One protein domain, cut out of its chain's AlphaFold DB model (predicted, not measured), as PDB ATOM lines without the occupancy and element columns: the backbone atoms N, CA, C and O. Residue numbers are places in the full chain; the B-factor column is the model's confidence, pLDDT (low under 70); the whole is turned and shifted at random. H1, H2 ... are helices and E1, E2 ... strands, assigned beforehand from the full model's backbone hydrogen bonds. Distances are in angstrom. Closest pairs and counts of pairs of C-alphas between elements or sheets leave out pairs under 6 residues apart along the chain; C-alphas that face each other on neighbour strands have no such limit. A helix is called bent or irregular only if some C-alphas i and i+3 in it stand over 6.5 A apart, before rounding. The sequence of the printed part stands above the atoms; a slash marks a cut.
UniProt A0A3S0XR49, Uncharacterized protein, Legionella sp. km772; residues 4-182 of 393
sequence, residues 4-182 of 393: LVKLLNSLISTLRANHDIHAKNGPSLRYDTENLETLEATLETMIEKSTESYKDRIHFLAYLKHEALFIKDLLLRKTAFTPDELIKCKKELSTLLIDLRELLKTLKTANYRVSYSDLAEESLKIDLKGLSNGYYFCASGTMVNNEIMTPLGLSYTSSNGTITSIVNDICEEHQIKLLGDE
ATOM      1  N   LEU A   4     207.638 184.944 340.707       90.62
ATOM      2  CA  LEU A   4     208.790 185.644 341.292       90.62
ATOM      3  C   LEU A   4     208.409 187.013 341.895       90.62
ATOM      4  O   LEU A   4     208.845 187.345 342.995       90.62
ATOM      5  N   VAL A   5     207.518 187.772 341.240       89.88
ATOM      6  CA  VAL A   5     206.966 189.025 341.802       89.88
ATOM      7  C   VAL A   5     206.147 188.751 343.065       89.88
ATOM      8  O   VAL A   5     206.187 189.537 344.010       89.88
ATOM      9  N   LYS A   6     205.413 187.630 343.113       90.38
ATOM     10  CA  LYS A   6     204.683 187.234 344.327       90.38
ATOM     11  C   LYS A   6     205.643 186.960 345.484       90.38
ATOM     12  O   LYS A   6     205.412 187.488 346.562       90.38
ATOM     13  N   LEU A   7     206.727 186.219 345.243       91.69
ATOM     14  CA  LEU A   7     207.746 185.934 346.259       91.69
ATOM     15  C   LEU A   7     208.394 187.217 346.811       91.69
ATOM     16  O   LEU A   7     208.516 187.363 348.026       91.69
ATOM     17  N   LEU A   8     208.744 188.176 345.944       92.56
ATOM     18  CA  LEU A   8     209.266 189.471 346.392       92.56
ATOM     19  C   LEU A   8     208.258 190.207 347.282       92.56
ATOM     20  O   LEU A   8     208.591 190.665 348.374       92.56
ATOM     21  N   ASN A   9     207.005 190.290 346.833       88.88
ATOM     22  CA  ASN A   9     205.945 190.948 347.589       88.88
ATOM     23  C   ASN A   9     205.689 190.269 348.941       88.88
ATOM     24  O   ASN A   9     205.455 190.961 349.927       88.88
ATOM     25  N   SER A  10     205.799 188.943 349.011       90.06
ATOM     26  CA  SER A  10     205.723 188.162 350.248       90.06
ATOM     27  C   SER A  10     206.837 188.504 351.247       90.06
ATOM     28  O   SER A  10     206.571 188.675 352.442       90.06
ATOM     29  N   LEU A  11     208.080 188.665 350.779       90.00
ATOM     30  CA  LEU A  11     209.207 189.088 351.623       90.00
ATOM     31  C   LEU A  11     209.022 190.519 352.138       90.00
ATOM     32  O   LEU A  11     209.178 190.779 353.332       90.00
ATOM     33  N   ILE A  12     208.615 191.436 351.259       88.88
ATOM     34  CA  ILE A  12     208.336 192.830 351.629       88.88
ATOM     35  C   ILE A  12     207.161 192.909 352.614       88.88
ATOM     36  O   ILE A  12     207.225 193.655 353.593       88.88
ATOM     37  N   SER A  13     206.104 192.121 352.396       87.06
ATOM     38  CA  SER A  13     204.957 192.020 353.307       87.06
ATOM     39  C   SER A  13     205.397 191.532 354.688       87.06
ATOM     40  O   SER A  13     205.043 192.136 355.699       87.06
ATOM     41  N   THR A  14     206.276 190.526 354.740       86.50
ATOM     42  CA  THR A  14     206.860 190.020 355.993       86.50
ATOM     43  C   THR A  14     207.653 191.105 356.726       86.50
ATOM     44  O   THR A  14     207.486 191.281 357.936       86.50
ATOM     45  N   LEU A  15     208.491 191.868 356.016       86.44
ATOM     46  CA  LEU A  15     209.242 192.993 356.588       86.44
ATOM     47  C   LEU A  15     208.303 194.079 357.141       86.44
ATOM     48  O   LEU A  15     208.487 194.538 358.270       86.44
ATOM     49  N   ARG A  16     207.245 194.429 356.400       82.44
ATOM     50  CA  ARG A  16     206.243 195.416 356.829       82.44
ATOM     51  C   ARG A  16     205.438 194.947 358.037       82.44
ATOM     52  O   ARG A  16     205.247 195.715 358.972       82.44
ATOM     53  N   ALA A  17     204.987 193.698 358.048       81.44
ATOM     54  CA  ALA A  17     204.230 193.148 359.166       81.44
ATOM     55  C   ALA A  17     205.064 193.162 360.459       81.44
ATOM     56  O   ALA A  17     204.535 193.421 361.538       81.44
ATOM     57  N   ASN A  18     206.386 192.968 360.355       76.50
ATOM     58  CA  ASN A  18     207.292 193.124 361.492       76.50
ATOM     59  C   ASN A  18     207.430 194.592 361.932       76.50
ATOM     60  O   ASN A  18     207.561 194.846 363.132       76.50
ATOM     61  N   HIS A  19     207.378 195.553 361.012       71.25
ATOM     62  CA  HIS A  19     207.335 196.974 361.359       71.25
ATOM     63  C   HIS A  19     206.076 197.338 362.146       71.25
ATOM     64  O   HIS A  19     206.162 198.032 363.158       71.25
ATOM     65  N   ASP A  20     204.933 196.787 361.742       66.06
ATOM     66  CA  ASP A  20     203.619 197.253 362.175       66.06
ATOM     67  C   ASP A  20     202.911 196.321 363.175       66.06
ATOM     68  O   ASP A  20     201.700 196.118 363.127       66.06
ATOM     69  N   ILE A  21     203.656 195.739 364.125       58.47
ATOM     70  CA  ILE A  21     203.102 194.819 365.149       58.47
ATOM     71  C   ILE A  21     201.998 195.495 366.000       58.47
ATOM     72  O   ILE A  21     201.205 194.810 366.651       58.47
ATOM     73  N   HIS A  22     201.901 196.832 365.964       52.84
ATOM     74  CA  HIS A  22     200.917 197.613 366.711       52.84
ATOM     75  C   HIS A  22     199.831 198.318 365.871       52.84
ATOM     76  O   HIS A  22     198.764 198.560 366.447       52.84
ATOM     77  N   ALA A  23     199.988 198.610 364.568       51.00
ATOM     78  CA  ALA A  23     198.874 199.163 363.785       51.00
ATOM     79  C   ALA A  23     198.065 198.051 363.113       51.00
ATOM     80  O   ALA A  23     198.435 197.429 362.124       51.00
ATOM     81  N   LYS A  24     196.877 197.812 363.666       43.97
ATOM     82  CA  LYS A  24     195.971 196.750 363.222       43.97
ATOM     83  C   LYS A  24     195.381 196.929 361.812       43.97
ATOM     84  O   LYS A  24     194.630 196.052 361.425       43.97
ATOM     85  N   ASN A  25     195.659 198.004 361.061       45.22
ATOM     86  CA  ASN A  25     194.998 198.294 359.774       45.22
ATOM     87  C   ASN A  25     195.817 199.234 358.850       45.22
ATOM     88  O   ASN A  25     195.324 200.284 358.437       45.22
ATOM     89  N   GLY A  26     197.067 198.900 358.521       42.06
ATOM     90  CA  GLY A  26     197.817 199.620 357.480       42.06
ATOM     91  C   GLY A  26     197.361 199.238 356.056       42.06
ATOM     92  O   GLY A  26     197.071 198.064 355.815       42.06
ATOM     93  N   PRO A  27     197.287 200.177 355.088       40.84
ATOM     94  CA  PRO A  27     196.890 199.864 353.715       40.84
ATOM     95  C   PRO A  27     197.851 198.860 353.063       40.84
ATOM     96  O   PRO A  27     199.075 198.956 353.184       40.84
ATOM     97  N   SER A  28     197.287 197.900 352.325       46.38
ATOM     98  CA  SER A  28     198.038 196.936 351.518       46.38
ATOM     99  C   SER A  28     198.680 197.657 350.327       46.38
ATOM    100  O   SER A  28     198.139 197.670 349.225       46.38
ATOM    101  N   LEU A  29     199.831 198.306 350.539       48.66
ATOM    102  CA  LEU A  29     200.680 198.752 349.435       48.66
ATOM    103  C   LEU A  29     201.210 197.505 348.727       48.66
ATOM    104  O   LEU A  29     202.128 196.851 349.239       48.66
ATOM    105  N   ARG A  30     200.600 197.177 347.589       54.28
ATOM    106  CA  ARG A  30     201.173 196.292 346.577       54.28
ATOM    107  C   ARG A  30     202.264 197.083 345.866       54.28
ATOM    108  O   ARG A  30     201.996 198.180 345.387       54.28
ATOM    109  N   TYR A  31     203.485 196.561 345.846       53.56
ATOM    110  CA  TYR A  31     204.526 197.144 345.013       53.56
ATOM    111  C   TYR A  31     204.313 196.648 343.587       53.56
ATOM    112  O   TYR A  31     204.520 195.471 343.284       53.56
ATOM    113  N   ASP A  32     203.860 197.554 342.727       54.81
ATOM    114  CA  ASP A  32     204.014 197.390 341.290       54.81
ATOM    115  C   ASP A  32     205.492 197.599 340.925       54.81
ATOM    116  O   ASP A  32     206.255 198.248 341.647       54.81
ATOM    117  N   THR A  33     205.913 197.015 339.805       54.41
ATOM    118  CA  THR A  33     207.307 196.996 339.326       54.41
ATOM    119  C   THR A  33     207.955 198.381 339.180       54.41
ATOM    120  O   THR A  33     209.175 198.466 339.117       54.41
ATOM    121  N   GLU A  34     207.167 199.459 339.173       52.19
ATOM    122  CA  GLU A  34     207.612 200.855 339.040       52.19
ATOM    123  C   GLU A  34     208.264 201.438 340.311       52.19
ATOM    124  O   GLU A  34     208.997 202.414 340.219       52.19
ATOM    125  N   ASN A  35     208.089 200.821 341.490       67.81
ATOM    126  CA  ASN A  35     208.675 201.299 342.759       67.81
ATOM    127  C   ASN A  35     209.922 200.505 343.215       67.81
ATOM    128  O   ASN A  35     210.341 200.598 344.371       67.81
ATOM    129  N   LEU A  36     210.524 199.694 342.335       79.00
ATOM    130  CA  LEU A  36     211.688 198.867 342.689       79.00
ATOM    131  C   LEU A  36     212.970 199.690 342.910       79.00
ATOM    132  O   LEU A  36     213.848 199.255 343.658       79.00
ATOM    133  N   GLU A  37     213.088 200.876 342.311       78.81
ATOM    134  CA  GLU A  37     214.283 201.727 342.420       78.81
ATOM    135  C   GLU A  37     214.512 202.225 343.855       78.81
ATOM    136  O   GLU A  37     215.622 202.120 344.371       78.81
ATOM    137  N   THR A  38     213.454 202.643 344.554       85.38
ATOM    138  CA  THR A  38     213.517 203.146 345.939       85.38
ATOM    139  C   THR A  38     213.349 202.056 347.001       85.38
ATOM    140  O   THR A  38     213.271 202.362 348.196       85.38
ATOM    141  N   LEU A  39     213.261 200.783 346.593       87.00
ATOM    142  CA  LEU A  39     212.969 199.670 347.496       87.00
ATOM    143  C   LEU A  39     214.008 199.556 348.617       87.00
ATOM    144  O   LEU A  39     213.634 199.394 349.772       87.00
ATOM    145  N   GLU A  40     215.295 199.695 348.304       89.94
ATOM    146  CA  GLU A  40     216.364 199.531 349.292       89.94
ATOM    147  C   GLU A  40     216.259 200.531 350.449       89.94
ATOM    148  O   GLU A  40     216.127 200.115 351.601       89.94
ATOM    149  N   ALA A  41     216.222 201.830 350.138       87.75
ATOM    150  CA  ALA A  41     216.084 202.893 351.133       87.75
ATOM    151  C   ALA A  41     214.785 202.751 351.948       87.75
ATOM    152  O   ALA A  41     214.734 203.044 353.148       87.75
ATOM    153  N   THR A  42     213.723 202.253 351.305       87.38
ATOM    154  CA  THR A  42     212.444 201.991 351.971       87.38
ATOM    155  C   THR A  42     212.565 200.855 352.985       87.38
ATOM    156  O   THR A  42     212.087 200.989 354.114       87.38
ATOM    157  N   LEU A  43     213.221 199.750 352.615       88.62
ATOM    158  CA  LEU A  43     213.451 198.619 353.516       88.62
ATOM    159  C   LEU A  43     214.380 198.998 354.677       88.62
ATOM    160  O   LEU A  43     214.102 198.603 355.806       88.62
ATOM    161  N   GLU A  44     215.422 199.799 354.441       89.81
ATOM    162  CA  GLU A  44     216.294 200.318 355.510       89.81
ATOM    163  C   GLU A  44     215.510 201.125 356.538       89.81
ATOM    164  O   GLU A  44     215.516 200.791 357.723       89.81
ATOM    165  N   THR A  45     214.731 202.099 356.065       87.88
ATOM    166  CA  THR A  45     213.883 202.927 356.930       87.88
ATOM    167  C   THR A  45     212.897 202.070 357.735       87.88
ATOM    168  O   THR A  45     212.637 202.340 358.910       87.88
ATOM    169  N   MET A  46     212.328 201.020 357.125       85.81
ATOM    170  CA  MET A  46     211.440 200.086 357.827       85.81
ATOM    171  C   MET A  46     212.181 199.309 358.914       85.81
ATOM    172  O   MET A  46     211.653 199.168 360.018       85.81
ATOM    173  N   ILE A  47     213.387 198.808 358.640       88.06
ATOM    174  CA  ILE A  47     214.173 198.025 359.602       88.06
ATOM    175  C   ILE A  47     214.608 198.889 360.781       88.06
ATOM    176  O   ILE A  47     214.435 198.461 361.924       88.06
ATOM    177  N   GLU A  48     215.106 200.099 360.532       87.88
ATOM    178  CA  GLU A  48     215.517 201.040 361.581       87.88
ATOM    179  C   GLU A  48     214.369 201.315 362.555       87.88
ATOM    180  O   GLU A  48     214.484 201.042 363.752       87.88
ATOM    181  N   LYS A  49     213.204 201.722 362.037       83.75
ATOM    182  CA  LYS A  49     212.024 201.989 362.873       83.75
ATOM    183  C   LYS A  49     211.501 200.738 363.578       83.75
ATOM    184  O   LYS A  49     210.997 200.804 364.693       83.75
ATOM    185  N   SER A  50     211.605 199.573 362.939       80.50
ATOM    186  CA  SER A  50     211.219 198.298 363.554       80.50
ATOM    187  C   SER A  50     212.162 197.907 364.694       80.50
ATOM    188  O   SER A  50     211.763 197.260 365.658       80.50
ATOM    189  N   THR A  51     213.440 198.238 364.612       85.62
ATOM    190  CA  THR A  51     214.441 197.730 365.562       85.62
ATOM    191  C   THR A  51     214.766 198.708 366.682       85.62
ATOM    192  O   THR A  51     215.473 198.325 367.612       85.62
ATOM    193  N   GLU A  52     214.180 199.910 366.659       83.38
ATOM    194  CA  GLU A  52     214.362 200.955 367.672       83.38
ATOM    195  C   GLU A  52     214.114 200.445 369.105       83.38
ATOM    196  O   GLU A  52     214.936 200.665 369.993       83.38
ATOM    197  N   SER A  53     213.031 199.688 369.320       78.25
ATOM    198  CA  SER A  53     212.634 199.154 370.634       78.25
ATOM    199  C   SER A  53     212.951 197.668 370.853       78.25
ATOM    200  O   SER A  53     212.869 197.183 371.983       78.25
ATOM    201  N   TYR A  54     213.326 196.927 369.805       79.44
ATOM    202  CA  TYR A  54     213.602 195.488 369.879       79.44
ATOM    203  C   TYR A  54     214.738 195.111 368.920       79.44
ATOM    204  O   TYR A  54     214.513 194.803 367.749       79.44
ATOM    205  N   LYS A  55     215.976 195.147 369.425       84.31
ATOM    206  CA  LYS A  55     217.197 194.974 368.616       84.31
ATOM    207  C   LYS A  55     217.436 193.537 368.158       84.31
ATOM    208  O   LYS A  55     218.009 193.335 367.094       84.31
ATOM    209  N   ASP A  56     216.935 192.543 368.885       81.12
ATOM    210  CA  ASP A  56     217.207 191.121 368.615       81.12
ATOM    211  C   ASP A  56     216.739 190.642 367.230       81.12
ATOM    212  O   ASP A  56     217.222 189.628 366.727       81.12
ATOM    213  N   ARG A  57     215.806 191.359 366.586       84.69
ATOM    214  CA  ARG A  57     215.316 191.021 365.239       84.69
ATOM    215  C   ARG A  57     216.128 191.627 364.097       84.69
ATOM    216  O   ARG A  57     215.860 191.288 362.948       84.69
ATOM    217  N   ILE A  58     217.095 192.502 364.383       89.94
ATOM    218  CA  ILE A  58     217.815 193.257 363.346       89.94
ATOM    219  C   ILE A  58     218.499 192.336 362.334       89.94
ATOM    220  O   ILE A  58     218.372 192.553 361.135       89.94
ATOM    221  N   HIS A  59     219.128 191.254 362.800       91.69
ATOM    222  CA  HIS A  59     219.827 190.307 361.932       91.69
ATOM    223  C   HIS A  59     218.868 189.529 361.024       91.69
ATOM    224  O   HIS A  59     219.162 189.328 359.851       91.69
ATOM    225  N   PHE A  60     217.697 189.142 361.536       93.19
ATOM    226  CA  PHE A  60     216.683 188.455 360.737       93.19
ATOM    227  C   PHE A  60     216.056 189.382 359.685       93.19
ATOM    228  O   PHE A  60     215.862 188.980 358.541       93.19
ATOM    229  N   LEU A  61     215.767 190.637 360.042       92.06
ATOM    230  CA  LEU A  61     215.227 191.595 359.077       92.06
ATOM    231  C   LEU A  61     216.274 192.009 358.033       92.06
ATOM    232  O   LEU A  61     215.928 192.154 356.864       92.06
ATOM    233  N   ALA A  62     217.545 192.144 358.424       92.31
ATOM    234  CA  ALA A  62     218.646 192.370 357.491       92.31
ATOM    235  C   ALA A  62     218.794 191.205 356.499       92.31
ATOM    236  O   ALA A  62     218.967 191.447 355.306       92.31
ATOM    237  N   TYR A  63     218.624 189.963 356.972       95.00
ATOM    238  CA  TYR A  63     218.551 188.788 356.107       95.00
ATOM    239  C   TYR A  63     217.423 188.905 355.078       95.00
ATOM    240  O   TYR A  63     217.676 188.872 353.879       95.00
ATOM    241  N   LEU A  64     216.187 189.159 355.516       94.25
ATOM    242  CA  LEU A  64     215.061 189.329 354.592       94.25
ATOM    243  C   LEU A  64     215.240 190.509 353.618       94.25
ATOM    244  O   LEU A  64     214.795 190.407 352.476       94.25
ATOM    245  N   LYS A  65     215.878 191.616 354.039       93.69
ATOM    246  CA  LYS A  65     216.222 192.739 353.145       93.69
ATOM    247  C   LYS A  65     217.132 192.257 352.021       93.69
ATOM    248  O   LYS A  65     216.837 192.533 350.864       93.69
ATOM    249  N   HIS A  66     218.209 191.552 352.361       94.94
ATOM    250  CA  HIS A  66     219.154 191.038 351.375       94.94
ATOM    251  C   HIS A  66     218.459 190.145 350.343       94.94
ATOM    252  O   HIS A  66     218.566 190.378 349.144       94.94
ATOM    253  N   GLU A  67     217.656 189.192 350.811       95.31
ATOM    254  CA  GLU A  67     216.947 188.251 349.938       95.31
ATOM    255  C   GLU A  67     215.895 188.946 349.057       95.31
ATOM    256  O   GLU A  67     215.707 188.594 347.891       95.31
ATOM    257  N   ALA A  68     215.242 189.991 349.573       93.06
ATOM    258  CA  ALA A  68     214.344 190.822 348.779       93.06
ATOM    259  C   ALA A  68     215.095 191.609 347.688       93.06
ATOM    260  O   ALA A  68     214.588 191.733 346.571       93.06
ATOM    261  N   LEU A  69     216.295 192.121 347.979       92.62
ATOM    262  CA  LEU A  69     217.126 192.814 346.989       92.62
ATOM    263  C   LEU A  69     217.662 191.857 345.922       92.62
ATOM    264  O   LEU A  69     217.564 192.164 344.738       92.62
ATOM    265  N   PHE A  70     218.086 190.657 346.316       94.38
ATOM    266  CA  PHE A  70     218.451 189.602 345.375       94.38
ATOM    267  C   PHE A  70     217.316 189.314 344.376       94.38
ATOM    268  O   PHE A  70     217.516 189.342 343.161       94.38
ATOM    269  N   ILE A  71     216.083 189.115 344.858       93.88
ATOM    270  CA  ILE A  71     214.932 188.864 343.973       93.88
ATOM    271  C   ILE A  71     214.570 190.098 343.133       93.88
ATOM    272  O   ILE A  71     214.161 189.947 341.977       93.88
ATOM    273  N   LYS A  72     214.718 191.316 343.672       92.81
ATOM    274  CA  LYS A  72     214.570 192.559 342.895       92.81
ATOM    275  C   LYS A  72     215.513 192.545 341.689       92.81
ATOM    276  O   LYS A  72     215.055 192.823 340.581       92.81
ATOM    277  N   ASP A  73     216.775 192.185 341.880       92.12
ATOM    278  CA  ASP A  73     217.761 192.172 340.798       92.12
ATOM    279  C   ASP A  73     217.422 191.120 339.734       92.12
ATOM    280  O   ASP A  73     217.499 191.403 338.533       92.12
ATOM    281  N   LEU A  74     216.919 189.950 340.148       92.94
ATOM    282  CA  LEU A  74     216.388 188.950 339.213       92.94
ATOM    283  C   LEU A  74     215.221 189.498 338.377       92.94
ATOM    284  O   LEU A  74     215.126 189.194 337.186       92.94
ATOM    285  N   LEU A  75     214.329 190.292 338.976       91.25
ATOM    286  CA  LEU A  75     213.167 190.877 338.295       91.25
ATOM    287  C   LEU A  75     213.521 192.027 337.348       91.25
ATOM    288  O   LEU A  75     212.828 192.206 336.348       91.25
ATOM    289  N   LEU A  76     214.566 192.799 337.659       90.19
ATOM    290  CA  LEU A  76     215.042 193.913 336.828       90.19
ATOM    291  C   LEU A  76     215.883 193.455 335.631       90.19
ATOM    292  O   LEU A  76     216.153 194.246 334.720       90.19
ATOM    293  N   ARG A  77     216.291 192.185 335.614       89.00
ATOM    294  CA  ARG A  77     217.030 191.594 334.505       89.00
ATOM    295  C   ARG A  77     216.218 191.699 333.207       89.00
ATOM    296  O   ARG A  77     215.038 191.370 333.170       89.00
ATOM    297  N   LYS A  78     216.868 192.166 332.135       87.56
ATOM    298  CA  LYS A  78     216.266 192.309 330.791       87.56
ATOM    299  C   LYS A  78     216.585 191.148 329.860       87.56
ATOM    300  O   LYS A  78     215.949 191.024 328.821       87.56
ATOM    301  N   THR A  79     217.592 190.357 330.213       88.31
ATOM    302  CA  THR A  79     218.087 189.260 329.394       88.31
ATOM    303  C   THR A  79     217.793 187.911 330.021       88.31
ATOM    304  O   THR A  79     217.798 187.781 331.248       88.31
ATOM    305  N   ALA A  80     217.571 186.890 329.201       90.06
ATOM    306  CA  ALA A  80     217.362 185.537 329.683       90.06
ATOM    307  C   ALA A  80     218.593 185.022 330.452       90.06
ATOM    308  O   ALA A  80     219.730 185.470 330.252       90.06
ATOM    309  N   PHE A  81     218.371 184.088 331.376       91.56
ATOM    310  CA  PHE A  81     219.463 183.385 332.040       91.56
ATOM    311  C   PHE A  81     220.155 182.458 331.045       91.56
ATOM    312  O   PHE A  81     219.494 181.766 330.260       91.56
ATOM    313  N   THR A  82     221.481 182.394 331.122       92.19
ATOM    314  CA  THR A  82     222.224 181.260 330.567       92.19
ATOM    315  C   THR A  82     221.888 179.983 331.355       92.19
ATOM    316  O   THR A  82     221.390 180.068 332.482       92.19
ATOM    317  N   PRO A  83     222.143 178.780 330.804       92.12
ATOM    318  CA  PRO A  83     221.856 177.528 331.508       92.12
ATOM    319  C   PRO A  83     222.496 177.449 332.902       92.12
ATOM    320  O   PRO A  83     221.830 177.053 333.859       92.12
ATOM    321  N   ASP A  84     223.744 177.901 333.038       93.44
ATOM    322  CA  ASP A  84     224.478 177.867 334.306       93.44
ATOM    323  C   ASP A  84     223.924 178.878 335.318       93.44
ATOM    324  O   ASP A  84     223.709 178.542 336.486       93.44
ATOM    325  N   GLU A  85     223.605 180.099 334.872       93.69
ATOM    326  CA  GLU A  85     222.951 181.101 335.723       93.69
ATOM    327  C   GLU A  85     221.571 180.633 336.192       93.69
ATOM    328  O   GLU A  85     221.198 180.880 337.338       93.69
ATOM    329  N   LEU A  86     220.813 179.935 335.340       93.75
ATOM    330  CA  LEU A  86     219.499 179.408 335.699       93.75
ATOM    331  C   LEU A  86     219.611 178.315 336.766       93.75
ATOM    332  O   LEU A  86     218.819 178.297 337.710       93.75
ATOM    333  N   ILE A  87     220.602 177.426 336.646       94.81
ATOM    334  CA  ILE A  87     220.903 176.415 337.667       94.81
ATOM    335  C   ILE A  87     221.277 177.098 338.988       94.81
ATOM    336  O   ILE A  87     220.752 176.717 340.038       94.81
ATOM    337  N   LYS A  88     222.126 178.134 338.946       94.50
ATOM    338  CA  LYS A  88     222.518 178.891 340.144       94.50
ATOM    339  C   LYS A  88     221.319 179.605 340.776       94.50
ATOM    340  O   LYS A  88     221.077 179.439 341.963       94.50
ATOM    341  N   CYS A  89     220.494 180.283 339.983       94.69
ATOM    342  CA  CYS A  89     219.262 180.937 340.435       94.69
ATOM    343  C   CYS A  89     218.295 179.952 341.117       94.69
ATOM    344  O   CYS A  89     217.814 180.208 342.223       94.69
ATOM    345  N   LYS A  90     218.067 178.780 340.503       96.50
ATOM    346  CA  LYS A  90     217.257 177.698 341.087       96.50
ATOM    347  C   LYS A  90     217.823 177.219 342.425       96.50
ATOM    348  O   LYS A  90     217.060 176.956 343.355       96.50
ATOM    349  N   LYS A  91     219.148 177.111 342.537       95.62
ATOM    350  CA  LYS A  91     219.823 176.722 343.777       95.62
ATOM    351  C   LYS A  91     219.635 177.778 344.870       95.62
ATOM    352  O   LYS A  91     219.167 177.418 345.944       95.62
ATOM    353  N   GLU A  92     219.936 179.045 344.598       95.12
ATOM    354  CA  GLU A  92     219.855 180.123 345.597       95.12
ATOM    355  C   GLU A  92     218.418 180.326 346.109       95.12
ATOM    356  O   GLU A  92     218.178 180.303 347.315       95.12
ATOM    357  N   LEU A  93     217.415 180.363 345.220       96.50
ATOM    358  CA  LEU A  93     216.010 180.469 345.643       96.50
ATOM    359  C   LEU A  93     215.516 179.236 346.419       96.50
ATOM    360  O   LEU A  93     214.671 179.359 347.310       96.50
ATOM    361  N   SER A  94     216.043 178.047 346.112       96.75
ATOM    362  CA  SER A  94     215.750 176.839 346.895       96.75
ATOM    363  C   SER A  94     216.351 176.935 348.291       96.75
ATOM    364  O   SER A  94     215.663 176.618 349.262       96.75
ATOM    365  N   THR A  95     217.597 177.406 348.398       96.19
ATOM    366  CA  THR A  95     218.280 177.648 349.675       96.19
ATOM    367  C   THR A  95     217.494 178.634 350.529       96.19
ATOM    368  O   THR A  95     217.159 178.290 351.657       96.19
ATOM    369  N   LEU A  96     217.077 179.777 349.976       96.75
ATOM    370  CA  LEU A  96     216.250 180.765 350.674       96.75
ATOM    371  C   LEU A  96     215.003 180.139 351.323       96.75
ATOM    372  O   LEU A  96     214.749 180.315 352.516       96.75
ATOM    373  N   LEU A  97     214.209 179.393 350.549       97.62
ATOM    374  CA  LEU A  97     212.971 178.794 351.059       97.62
ATOM    375  C   LEU A  97     213.233 177.641 352.041       97.62
ATOM    376  O   LEU A  97     212.457 177.449 352.981       97.62
ATOM    377  N   ILE A  98     214.321 176.888 351.855       97.62
ATOM    378  CA  ILE A  98     214.765 175.865 352.810       97.62
ATOM    379  C   ILE A  98     215.180 176.521 354.128       97.62
ATOM    380  O   ILE A  98     214.712 176.090 355.180       97.62
ATOM    381  N   ASP A  99     215.978 177.581 354.076       97.56
ATOM    382  CA  ASP A  99     216.480 178.300 355.244       97.56
ATOM    383  C   ASP A  99     215.328 178.919 356.043       97.56
ATOM    384  O   ASP A  99     215.258 178.759 357.263       97.56
ATOM    385  N   LEU A 100     214.346 179.530 355.368       97.38
ATOM    386  CA  LEU A 100     213.125 180.020 356.017       97.38
ATOM    387  C   LEU A 100     212.321 178.887 356.670       97.38
ATOM    388  O   LEU A 100     211.836 179.041 357.795       97.38
ATOM    389  N   ARG A 101     212.200 177.728 356.010       97.38
ATOM    390  CA  ARG A 101     211.522 176.554 356.581       97.38
ATOM    391  C   ARG A 101     212.255 176.021 357.815       97.38
ATOM    392  O   ARG A 101     211.612 175.685 358.807       97.38
ATOM    393  N   GLU A 102     213.578 175.915 357.772       97.94
ATOM    394  CA  GLU A 102     214.369 175.414 358.900       97.94
ATOM    395  C   GLU A 102     214.395 176.405 360.070       97.94
ATOM    396  O   GLU A 102     214.298 175.991 361.230       97.94
ATOM    397  N   LEU A 103     214.386 177.711 359.797       97.19
ATOM    398  CA  LEU A 103     214.162 178.728 360.823       97.19
ATOM    399  C   LEU A 103     212.805 178.554 361.518       97.19
ATOM    400  O   LEU A 103     212.740 178.657 362.743       97.19
ATOM    401  N   LEU A 104     211.736 178.224 360.781       97.06
ATOM    402  CA  LEU A 104     210.419 177.919 361.364       97.06
ATOM    403  C   LEU A 104     210.411 176.654 362.233       97.06
ATOM    404  O   LEU A 104     209.603 176.566 363.155       97.06
ATOM    405  N   LYS A 105     211.292 175.683 361.976       96.88
ATOM    406  CA  LYS A 105     211.438 174.479 362.816       96.88
ATOM    407  C   LYS A 105     212.317 174.717 364.042       96.88
ATOM    408  O   LYS A 105     212.150 174.048 365.060       96.88
ATOM    409  N   THR A 106     213.254 175.652 363.947       97.06
ATOM    410  CA  THR A 106     214.244 175.914 364.992       97.06
ATOM    411  C   THR A 106     213.622 176.708 366.142       97.06
ATOM    412  O   THR A 106     212.912 177.693 365.929       97.06
ATOM    413  N   LEU A 107     213.888 176.292 367.385       96.56
ATOM    414  CA  LEU A 107     213.434 177.005 368.584       96.56
ATOM    415  C   LEU A 107     214.092 178.387 368.689       96.56
ATOM    416  O   LEU A 107     215.270 178.532 368.378       96.56
ATOM    417  N   LYS A 108     213.375 179.382 369.221       93.94
ATOM    418  CA  LYS A 108     213.873 180.760 369.399       93.94
ATOM    419  C   LYS A 108     215.148 180.856 370.240       93.94
ATOM    420  O   LYS A 108     215.916 181.801 370.103       93.94
ATOM    421  N   THR A 109     215.390 179.891 371.120       92.94
ATOM    422  CA  THR A 109     216.608 179.820 371.938       92.94
ATOM    423  C   THR A 109     217.818 179.293 371.162       92.94
ATOM    424  O   THR A 109     218.952 179.622 371.513       92.94
ATOM    425  N   ALA A 110     217.587 178.531 370.092       96.31
ATOM    426  CA  ALA A 110     218.610 177.939 369.242       96.31
ATOM    427  C   ALA A 110     218.929 178.824 368.027       96.31
ATOM    428  O   ALA A 110     218.158 179.712 367.653       96.31
ATOM    429  N   ASN A 111     220.089 178.568 367.424       95.88
ATOM    430  CA  ASN A 111     220.521 179.218 366.195       95.88
ATOM    431  C   ASN A 111     220.427 178.235 365.023       95.88
ATOM    432  O   ASN A 111     220.702 177.046 365.189       95.88
ATOM    433  N   TYR A 112     220.100 178.753 363.846       97.00
ATOM    434  CA  TYR A 112     220.189 178.065 362.568       97.00
ATOM    435  C   TYR A 112     221.054 178.891 361.616       97.00
ATOM    436  O   TYR A 112     220.973 180.121 361.606       97.00
ATOM    437  N   ARG A 113     221.892 178.216 360.831       97.06
ATOM    438  CA  ARG A 113     222.810 178.865 359.899       97.06
ATOM    439  C   ARG A 113     222.151 179.023 358.538       97.06
ATOM    440  O   ARG A 113     221.937 178.018 357.868       97.06
ATOM    441  N   VAL A 114     221.892 180.264 358.140       95.50
ATOM    442  CA  VAL A 114     221.343 180.603 356.820       95.50
ATOM    443  C   VAL A 114     222.435 181.078 355.871       95.50
ATOM    444  O   VAL A 114     223.522 181.468 356.317       95.50
ATOM    445  N   SER A 115     222.139 181.057 354.576       94.06
ATOM    446  CA  SER A 115     223.028 181.511 353.507       94.06
ATOM    447  C   SER A 115     222.385 182.668 352.742       94.06
ATOM    448  O   SER A 115     221.215 182.599 352.386       94.06
ATOM    449  N   TYR A 116     223.152 183.724 352.492       90.88
ATOM    450  CA  TYR A 116     222.747 184.840 351.647       90.88
ATOM    451  C   TYR A 116     222.812 184.455 350.168       90.88
ATOM    452  O   TYR A 116     223.838 183.935 349.720       90.88
ATOM    453  N   SER A 117     221.747 184.741 349.419       90.81
ATOM    454  CA  SER A 117     221.669 184.440 347.986       90.81
ATOM    455  C   SER A 117     222.540 185.385 347.158       90.81
ATOM    456  O   SER A 117     222.328 186.595 347.173       90.81
ATOM    457  N   ASP A 118     223.468 184.845 346.370       87.69
ATOM    458  CA  ASP A 118     224.270 185.627 345.422       87.69
ATOM    459  C   ASP A 118     224.542 184.833 344.134       87.69
ATOM    460  O   ASP A 118     224.898 183.653 344.166       87.69
ATOM    461  N   LEU A 119     224.387 185.484 342.974       80.69
ATOM    462  CA  LEU A 119     224.726 184.912 341.670       80.69
ATOM    463  C   LEU A 119     226.219 185.037 341.323       80.69
ATOM    464  O   LEU A 119     226.673 184.292 340.452       80.69
ATOM    465  N   ALA A 120     227.004 185.879 341.998       73.62
ATOM    466  CA  ALA A 120     228.412 186.121 341.673       73.62
ATOM    467  C   ALA A 120     229.390 185.251 342.487       73.62
ATOM    468  O   ALA A 120     230.212 184.557 341.886       73.62
ATOM    469  N   GLU A 121     229.263 185.191 343.815       73.69
ATOM    470  CA  GLU A 121     230.253 184.546 344.696       73.69
ATOM    471  C   GLU A 121     229.690 183.338 345.475       73.69
ATOM    472  O   GLU A 121     228.607 182.825 345.166       73.69
ATOM    473  N   GLU A 122     230.479 182.805 346.420       72.25
ATOM    474  CA  GLU A 122     230.008 181.826 347.404       72.25
ATOM    475  C   GLU A 122     229.093 182.510 348.428       72.25
ATOM    476  O   GLU A 122     229.439 183.538 349.005       72.25
ATOM    477  N   SER A 123     227.938 181.901 348.697       78.31
ATOM    478  CA  SER A 123     226.932 182.422 349.626       78.31
ATOM    479  C   SER A 123     227.516 182.659 351.028       78.31
ATOM    480  O   SER A 123     227.913 181.701 351.710       78.31
ATOM    481  N   LEU A 124     227.522 183.914 351.490       87.50
ATOM    482  CA  LEU A 124     227.901 184.273 352.859       87.50
ATOM    483  C   LEU A 124     226.920 183.641 353.857       87.50
ATOM    484  O   LEU A 124     225.711 183.671 353.643       87.50
ATOM    485  N   LYS A 125     227.416 183.093 354.973       91.12
ATOM    486  CA  LYS A 125     226.576 182.418 355.978       91.12
ATOM    487  C   LYS A 125     226.517 183.174 357.294       91.12
ATOM    488  O   LYS A 125     227.546 183.644 357.776       91.12
ATOM    489  N   ILE A 126     225.337 183.215 357.908       93.69
ATOM    490  CA  ILE A 126     225.120 183.832 359.222       93.69
ATOM    491  C   ILE A 126     224.261 182.943 360.121       93.69
ATOM    492  O   ILE A 126     223.410 182.193 359.648       93.69
ATOM    493  N   ASP A 127     224.469 183.042 361.433       95.19
ATOM    494  CA  ASP A 127     223.665 182.323 362.419       95.19
ATOM    495  C   ASP A 127     222.494 183.209 362.875       95.19
ATOM    496  O   ASP A 127     222.689 184.291 363.434       95.19
ATOM    497  N   LEU A 128     221.264 182.748 362.646       95.56
ATOM    498  CA  LEU A 128     220.027 183.431 363.026       95.56
ATOM    499  C   LEU A 128     219.271 182.649 364.098       95.56
ATOM    500  O   LEU A 128     219.319 181.421 364.147       95.56
ATOM    501  N   LYS A 129     218.539 183.359 364.962       94.88
ATOM    502  CA  LYS A 129     217.665 182.736 365.963       94.88
ATOM    503  C   LYS A 129     216.480 182.046 365.290       94.88
ATOM    504  O   LYS A 129     215.916 182.573 364.332       94.88
ATOM    505  N   GLY A 130     216.080 180.895 365.828       95.88
ATOM    506  CA  GLY A 130     214.893 180.185 365.364       95.88
ATOM    507  C   GLY A 130     213.593 180.980 365.543       95.88
ATOM    508  O   GLY A 130     213.515 181.931 366.327       95.88
ATOM    509  N   LEU A 131     212.551 180.576 364.820       95.75
ATOM    510  CA  LEU A 131     211.256 181.263 364.786       95.75
ATOM    511  C   LEU A 131     210.137 180.489 365.504       95.75
ATOM    512  O   LEU A 131     208.997 180.963 365.544       95.75
ATOM    513  N   SER A 132     210.448 179.336 366.102       94.94
ATOM    514  CA  SER A 132     209.502 178.497 366.844       94.94
ATOM    515  C   SER A 132     209.561 178.722 368.357       94.94
ATOM    516  O   SER A 132     210.636 178.810 368.948       94.94
ATOM    517  N   ASN A 133     208.398 178.722 369.008       94.00
ATOM    518  CA  ASN A 133     208.258 178.612 370.465       94.00
ATOM    519  C   ASN A 133     207.898 177.171 370.895       94.00
ATOM    520  O   ASN A 133     207.363 176.959 371.981       94.00
ATOM    521  N   GLY A 134     208.133 176.178 370.032       91.38
ATOM    522  CA  GLY A 134     207.796 174.769 370.251       91.38
ATOM    523  C   GLY A 134     206.424 174.405 369.684       91.38
ATOM    524  O   GLY A 134     206.348 173.654 368.719       91.38
ATOM    525  N   TYR A 135     205.350 174.962 370.253       90.12
ATOM    526  CA  TYR A 135     203.964 174.642 369.857       90.12
ATOM    527  C   TYR A 135     203.332 175.648 368.882       90.12
ATOM    528  O   TYR A 135     202.305 175.362 368.275       90.12
ATOM    529  N   TYR A 136     203.922 176.835 368.749       93.12
ATOM    530  CA  TYR A 136     203.471 177.904 367.859       93.12
ATOM    531  C   TYR A 136     204.668 178.749 367.409       93.12
ATOM    532  O   TYR A 136     205.745 178.687 368.009       93.12
ATOM    533  N   PHE A 137     204.495 179.551 366.360       94.75
ATOM    534  CA  PHE A 137     205.544 180.442 365.865       94.75
ATOM    535  C   PHE A 137     205.585 181.764 366.636       94.75
ATOM    536  O   PHE A 137     204.557 182.275 367.080       94.75
ATOM    537  N   CYS A 138     206.774 182.350 366.785       91.56
ATOM    538  CA  CYS A 138     206.884 183.746 367.208       91.56
ATOM    539  C   CYS A 138     206.287 184.682 366.138       91.56
ATOM    540  O   CYS A 138     206.044 184.247 365.015       91.56
ATOM    541  N   ALA A 139     206.096 185.972 366.445       89.06
ATOM    542  CA  ALA A 139     205.476 186.925 365.512       89.06
ATOM    543  C   ALA A 139     206.118 186.899 364.110       89.06
ATOM    544  O   ALA A 139     205.416 186.756 363.111       89.06
ATOM    545  N   SER A 140     207.453 186.932 364.038       90.19
ATOM    546  CA  SER A 140     208.185 186.849 362.772       90.19
ATOM    547  C   SER A 140     207.991 185.502 362.068       90.19
ATOM    548  O   SER A 140     207.855 185.469 360.851       90.19
ATOM    549  N   GLY A 141     207.902 184.395 362.812       93.81
ATOM    550  CA  GLY A 141     207.610 183.076 362.244       93.81
ATOM    551  C   GLY A 141     206.182 182.952 361.711       93.81
ATOM    552  O   GLY A 141     205.978 182.405 360.632       93.81
ATOM    553  N   THR A 142     205.191 183.522 362.401       92.50
ATOM    554  CA  THR A 142     203.813 183.599 361.894       92.50
ATOM    555  C   THR A 142     203.759 184.375 360.582       92.50
ATOM    556  O   THR A 142     203.088 183.941 359.651       92.50
ATOM    557  N   MET A 143     204.503 185.479 360.481       91.25
ATOM    558  CA  MET A 143     204.574 186.274 359.252       91.25
ATOM    559  C   MET A 143     205.248 185.499 358.121       91.25
ATOM    560  O   MET A 143     204.658 185.386 357.056       91.25
ATOM    561  N   VAL A 144     206.408 184.873 358.348       94.00
ATOM    562  CA  VAL A 144     207.056 184.026 357.325       94.00
ATOM    563  C   VAL A 144     206.113 182.915 356.857       94.00
ATOM    564  O   VAL A 144     205.975 182.673 355.657       94.00
ATOM    565  N   ASN A 145     205.419 182.253 357.783       94.38
ATOM    566  CA  ASN A 145     204.497 181.181 357.430       94.38
ATOM    567  C   ASN A 145     203.301 181.682 356.602       94.38
ATOM    568  O   ASN A 145     202.932 181.046 355.614       94.38
ATOM    569  N   ASN A 146     202.695 182.804 356.988       91.75
ATOM    570  CA  ASN A 146     201.464 183.300 356.367       91.75
ATOM    571  C   ASN A 146     201.718 184.093 355.084       91.75
ATOM    572  O   ASN A 146     200.926 184.002 354.151       91.75
ATOM    573  N   GLU A 147     202.814 184.844 355.030       91.50
ATOM    574  CA  GLU A 147     203.131 185.737 353.918       91.50
ATOM    575  C   GLU A 147     204.016 185.062 352.871       91.50
ATOM    576  O   GLU A 147     203.880 185.383 351.697       91.50
ATOM    577  N   ILE A 148     204.896 184.122 353.248       93.56
ATOM    578  CA  ILE A 148     205.843 183.484 352.313       93.56
ATOM    579  C   ILE A 148     205.472 182.025 352.054       93.56
ATOM    580  O   ILE A 148     205.238 181.652 350.907       93.56
ATOM    581  N   MET A 149     205.392 181.192 353.094       94.69
ATOM    582  CA  MET A 149     205.219 179.744 352.902       94.69
ATOM    583  C   MET A 149     203.834 179.410 352.335       94.69
ATOM    584  O   MET A 149     203.722 178.818 351.261       94.69
ATOM    585  N   THR A 150     202.772 179.852 353.014       92.88
ATOM    586  CA  THR A 150     201.384 179.530 352.649       92.88
ATOM    587  C   THR A 150     201.017 179.996 351.232       92.88
ATOM    588  O   THR A 150     200.446 179.195 350.488       92.88
ATOM    589  N   PRO A 151     201.368 181.220 350.778       92.19
ATOM    590  CA  PRO A 151     201.031 181.679 349.427       92.19
ATOM    591  C   PRO A 151     201.752 180.922 348.308       92.19
ATOM    592  O   PRO A 151     201.281 180.919 347.169       92.19
ATOM    593  N   LEU A 152     202.868 180.259 348.623       92.19
ATOM    594  CA  LEU A 152     203.579 179.363 347.711       92.19
ATOM    595  C   LEU A 152     203.057 177.919 347.772       92.19
ATOM    596  O   LEU A 152     203.585 177.054 347.080       92.19
ATOM    597  N   GLY A 153     202.038 177.639 348.592       93.88
ATOM    598  CA  GLY A 153     201.553 176.280 348.834       93.88
ATOM    599  C   GLY A 153     202.528 175.431 349.655       93.88
ATOM    600  O   GLY A 153     202.481 174.203 349.592       93.88
ATOM    601  N   LEU A 154     203.425 176.072 350.407       95.31
ATOM    602  CA  LEU A 154     204.395 175.422 351.280       95.31
ATOM    603  C   LEU A 154     203.940 175.468 352.742       95.31
ATOM    604  O   LEU A 154     203.221 176.364 353.181       95.31
ATOM    605  N   SER A 155     204.434 174.514 353.522       94.56
ATOM    606  CA  SER A 155     204.339 174.486 354.977       94.56
ATOM    607  C   SER A 155     205.731 174.311 355.584       94.56
ATOM    608  O   SER A 155     206.689 173.912 354.913       94.56
ATOM    609  N   TYR A 156     205.849 174.524 356.895       93.12
ATOM    610  CA  TYR A 156     207.085 174.222 357.622       93.12
ATOM    611  C   TYR A 156     207.465 172.723 357.584       93.12
ATOM    612  O   TYR A 156     208.593 172.366 357.919       93.12
ATOM    613  N   THR A 157     206.558 171.836 357.155       94.06
ATOM    614  CA  THR A 157     206.792 170.391 356.988       94.06
ATOM    615  C   THR A 157     207.058 169.972 355.541       94.06
ATOM    616  O   THR A 157     207.373 168.806 355.304       94.06
ATOM    617  N   SER A 158     206.980 170.889 354.569       96.31
ATOM    618  CA  SER A 158     207.257 170.586 353.162       96.31
ATOM    619  C   SER A 158     208.669 170.029 352.961       96.31
ATOM    620  O   SER A 158     209.638 170.508 353.552       96.31
ATOM    621  N   SER A 159     208.795 169.029 352.088       97.56
ATOM    622  CA  SER A 159     210.080 168.402 351.751       97.56
ATOM    623  C   SER A 159     210.970 169.319 350.896       97.56
ATOM    624  O   SER A 159     210.473 170.222 350.221       97.56
ATOM    625  N   ASN A 160     212.286 169.064 350.862       97.25
ATOM    626  CA  ASN A 160     213.201 169.777 349.952       97.25
ATOM    627  C   ASN A 160     212.817 169.580 348.481       97.25
ATOM    628  O   ASN A 160     212.938 170.515 347.696       97.25
ATOM    629  N   GLY A 161     212.323 168.391 348.114       96.56
ATOM    630  CA  GLY A 161     211.868 168.110 346.751       96.56
ATOM    631  C   GLY A 161     210.684 168.988 346.346       96.56
ATOM    632  O   GLY A 161     210.685 169.556 345.259       96.56
ATOM    633  N   THR A 162     209.718 169.182 347.251       96.69
ATOM    634  CA  THR A 162     208.571 170.079 347.030       96.69
ATOM    635  C   THR A 162     209.020 171.529 346.843       96.69
ATOM    636  O   THR A 162     208.580 172.183 345.901       96.69
ATOM    637  N   ILE A 163     209.933 172.016 347.695       96.56
ATOM    638  CA  ILE A 163     210.486 173.375 347.581       96.56
ATOM    639  C   ILE A 163     211.224 173.547 346.252       96.56
ATOM    640  O   ILE A 163     210.946 174.490 345.520       96.56
ATOM    641  N   THR A 164     212.103 172.604 345.911       96.62
ATOM    642  CA  THR A 164     212.876 172.640 344.660       96.62
ATOM    643  C   THR A 164     211.952 172.643 343.440       96.62
ATOM    644  O   THR A 164     212.202 173.379 342.491       96.62
ATOM    645  N   SER A 165     210.854 171.878 343.462       96.00
ATOM    646  CA  SER A 165     209.866 171.889 342.374       96.00
ATOM    647  C   SER A 165     209.194 173.253 342.222       96.00
ATOM    648  O   SER A 165     209.099 173.758 341.110       96.00
ATOM    649  N   ILE A 166     208.760 173.875 343.321       95.56
ATOM    650  CA  ILE A 166     208.124 175.200 343.268       95.56
ATOM    651  C   ILE A 166     209.117 176.259 342.784       95.56
ATOM    652  O   ILE A 166     208.755 177.131 341.997       95.56
ATOM    653  N   VAL A 167     210.378 176.175 343.208       96.81
ATOM    654  CA  VAL A 167     211.429 177.079 342.731       96.81
ATOM    655  C   VAL A 167     211.727 176.864 341.252       96.81
ATOM    656  O   VAL A 167     211.861 177.846 340.526       96.81
ATOM    657  N   ASN A 168     211.766 175.616 340.777       94.81
ATOM    658  CA  ASN A 168     211.904 175.330 339.350       94.81
ATOM    659  C   ASN A 168     210.801 176.017 338.549       94.81
ATOM    660  O   ASN A 168     211.119 176.743 337.610       94.81
ATOM    661  N   ASP A 169     209.547 175.883 338.982       94.44
ATOM    662  CA  ASP A 169     208.413 176.548 338.347       94.44
ATOM    663  C   ASP A 169     208.549 178.081 338.350       94.44
ATOM    664  O   ASP A 169     208.218 178.734 337.360       94.44
ATOM    665  N   ILE A 170     209.002 178.674 339.463       94.62
ATOM    666  CA  ILE A 170     209.216 180.127 339.584       94.62
ATOM    667  C   ILE A 170     210.283 180.592 338.586       94.62
ATOM    668  O   ILE A 170     210.064 181.565 337.859       94.62
ATOM    669  N   CYS A 171     211.424 179.903 338.552       95.06
ATOM    670  CA  CYS A 171     212.544 180.241 337.681       95.06
ATOM    671  C   CYS A 171     212.204 180.028 336.204       95.06
ATOM    672  O   CYS A 171     212.576 180.851 335.372       95.06
ATOM    673  N   GLU A 172     211.491 178.954 335.868       92.62
ATOM    674  CA  GLU A 172     211.091 178.643 334.494       92.62
ATOM    675  C   GLU A 172     210.055 179.633 333.967       92.62
ATOM    676  O   GLU A 172     210.208 180.135 332.855       92.62
ATOM    677  N   GLU A 173     209.055 179.996 334.772       93.31
ATOM    678  CA  GLU A 173     208.087 181.028 334.398       93.31
ATOM    679  C   GLU A 173     208.775 182.375 334.123       93.31
ATOM    680  O   GLU A 173     208.456 183.051 333.140       93.31
ATOM    681  N   HIS A 174     209.744 182.759 334.961       92.81
ATOM    682  CA  HIS A 174     210.509 183.991 334.760       92.81
ATOM    683  C   HIS A 174     211.430 183.909 333.531       92.81
ATOM    684  O   HIS A 174     211.462 184.845 332.736       92.81
ATOM    685  N   GLN A 175     212.097 182.773 333.305       91.88
ATOM    686  CA  GLN A 175     212.922 182.535 332.114       91.88
ATOM    687  C   GLN A 175     212.102 182.620 330.820       91.88
ATOM    688  O   GLN A 175     212.533 183.252 329.857       91.88
ATOM    689  N   ILE A 176     210.909 182.020 330.793       88.50
ATOM    690  CA  ILE A 176     209.996 182.089 329.642       88.50
ATOM    691  C   ILE A 176     209.602 183.539 329.359       88.50
ATOM    692  O   ILE A 176     209.575 183.952 328.199       88.50
ATOM    693  N   LYS A 177     209.324 184.323 330.407       88.31
ATOM    694  CA  LYS A 177     209.010 185.744 330.257       88.31
ATOM    695  C   LYS A 177     210.184 186.514 329.643       88.31
ATOM    696  O   LYS A 177     209.977 187.214 328.659       88.31
ATOM    697  N   LEU A 178     211.399 186.341 330.170       89.12
ATOM    698  CA  LEU A 178     212.602 187.006 329.653       89.12
ATOM    699  C   LEU A 178     212.862 186.656 328.182       89.12
ATOM    700  O   LEU A 178     213.086 187.548 327.371       89.12
ATOM    701  N   LEU A 179     212.736 185.379 327.811       84.94
ATOM    702  CA  LEU A 179     212.879 184.928 326.421       84.94
ATOM    703  C   LEU A 179     211.799 185.502 325.487       84.94
ATOM    704  O   LEU A 179     212.056 185.727 324.301       84.94
ATOM    705  N   GLY A 180     210.586 185.718 326.003       80.69
ATOM    706  CA  GLY A 180     209.505 186.389 325.283       80.69
ATOM    707  C   GLY A 180     209.791 187.874 325.052       80.69
ATOM    708  O   GLY A 180     209.586 188.369 323.941       80.69
ATOM    709  N   ASP A 181     210.312 188.552 326.076       76.31
ATOM    710  CA  ASP A 181     210.644 189.980 326.056       76.31
ATOM    711  C   ASP A 181     211.918 190.279 325.230       76.31
ATOM    712  O   ASP A 181     212.033 191.354 324.638       76.31
ATOM    713  N   GLU A 182     212.852 189.326 325.109       74.00
ATOM    714  CA  GLU A 182     214.065 189.444 324.281       74.00
ATOM    715  C   GLU A 182     213.809 189.335 322.768       74.00
ATOM    716  O   GLU A 182     214.629 189.796 321.968       74.00
TER     717      GLU A 182
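AT A GLANCE: This is residues 4 to 182 of the 393 residues of an uncharacterized protein of Legionella sp. km772 (UniProt A0A3S0XR49). What shape do these atoms make? A small strand hairpin, E1 and E2, packs on H3 and H4 of a bundle of five helices, H1 to H5, and H6 crosses H4 steeply. Within the bundle, helices mostly side by side, H1 packs on H2, H3 and H5. How large is it? The printed part has 179 residues, ordered H1 H2 H3 H4 E1 E2 H5 H6 by named elements, mostly helix with an antiparallel sheet E1 - E2; it is compact, radius of gyration of the C-alphas 16.0 A, spanning 47 by 34 by 29 A.

IN THESE COORDINATES: Where is the sheet? E1 is residues 111 to 115, from C-alpha 111 at (220.521, 179.218, 366.195); E2 is residues 125 to 129. Where are the helices? H4, residues 83 to 105, measures 33.1 A; H6, residues 160 to 182, measures 32.4 A and ends at C-alpha 182 (214.065, 189.444, 324.281). H3 is residues 55 to 76, H1 4 to 19, H2 39 to 51 and H5 139 to 152. H3 is irregular, C-alphas 56 and 59 being 7.2 A apart, and H5 only just, with 6.6 A from C-alpha 147 to 150.

HOW THE PARTS SIT: What surrounds the sheet? N 112 and O 128 of the hairpin are 2.8 A apart, and the closest C-alphas of H4 and E1, Asp 99 and Val 114, 5.6 A. How do the helices meet? H1 touches H5, closest C-alphas Ser 10 and Glu 147 at 5.1 A, at a shallow tilt of 16 degrees, opposite ways. H4 touches H6, Ser 94 and Thr 164 at 5.6 A, at a steep tilt of 40 degrees. Every O i to N i+4 pair is within hydrogen-bond range in H1, H2, H4 and H6, but 16 of 18 in H3 and 6 of 10 in H5.

THE WHOLE: Is anything missing? The printed part has no cut; the link H1 to H2 is long. Where is confidence low? Residues 20 to 35 have pLDDT under 70.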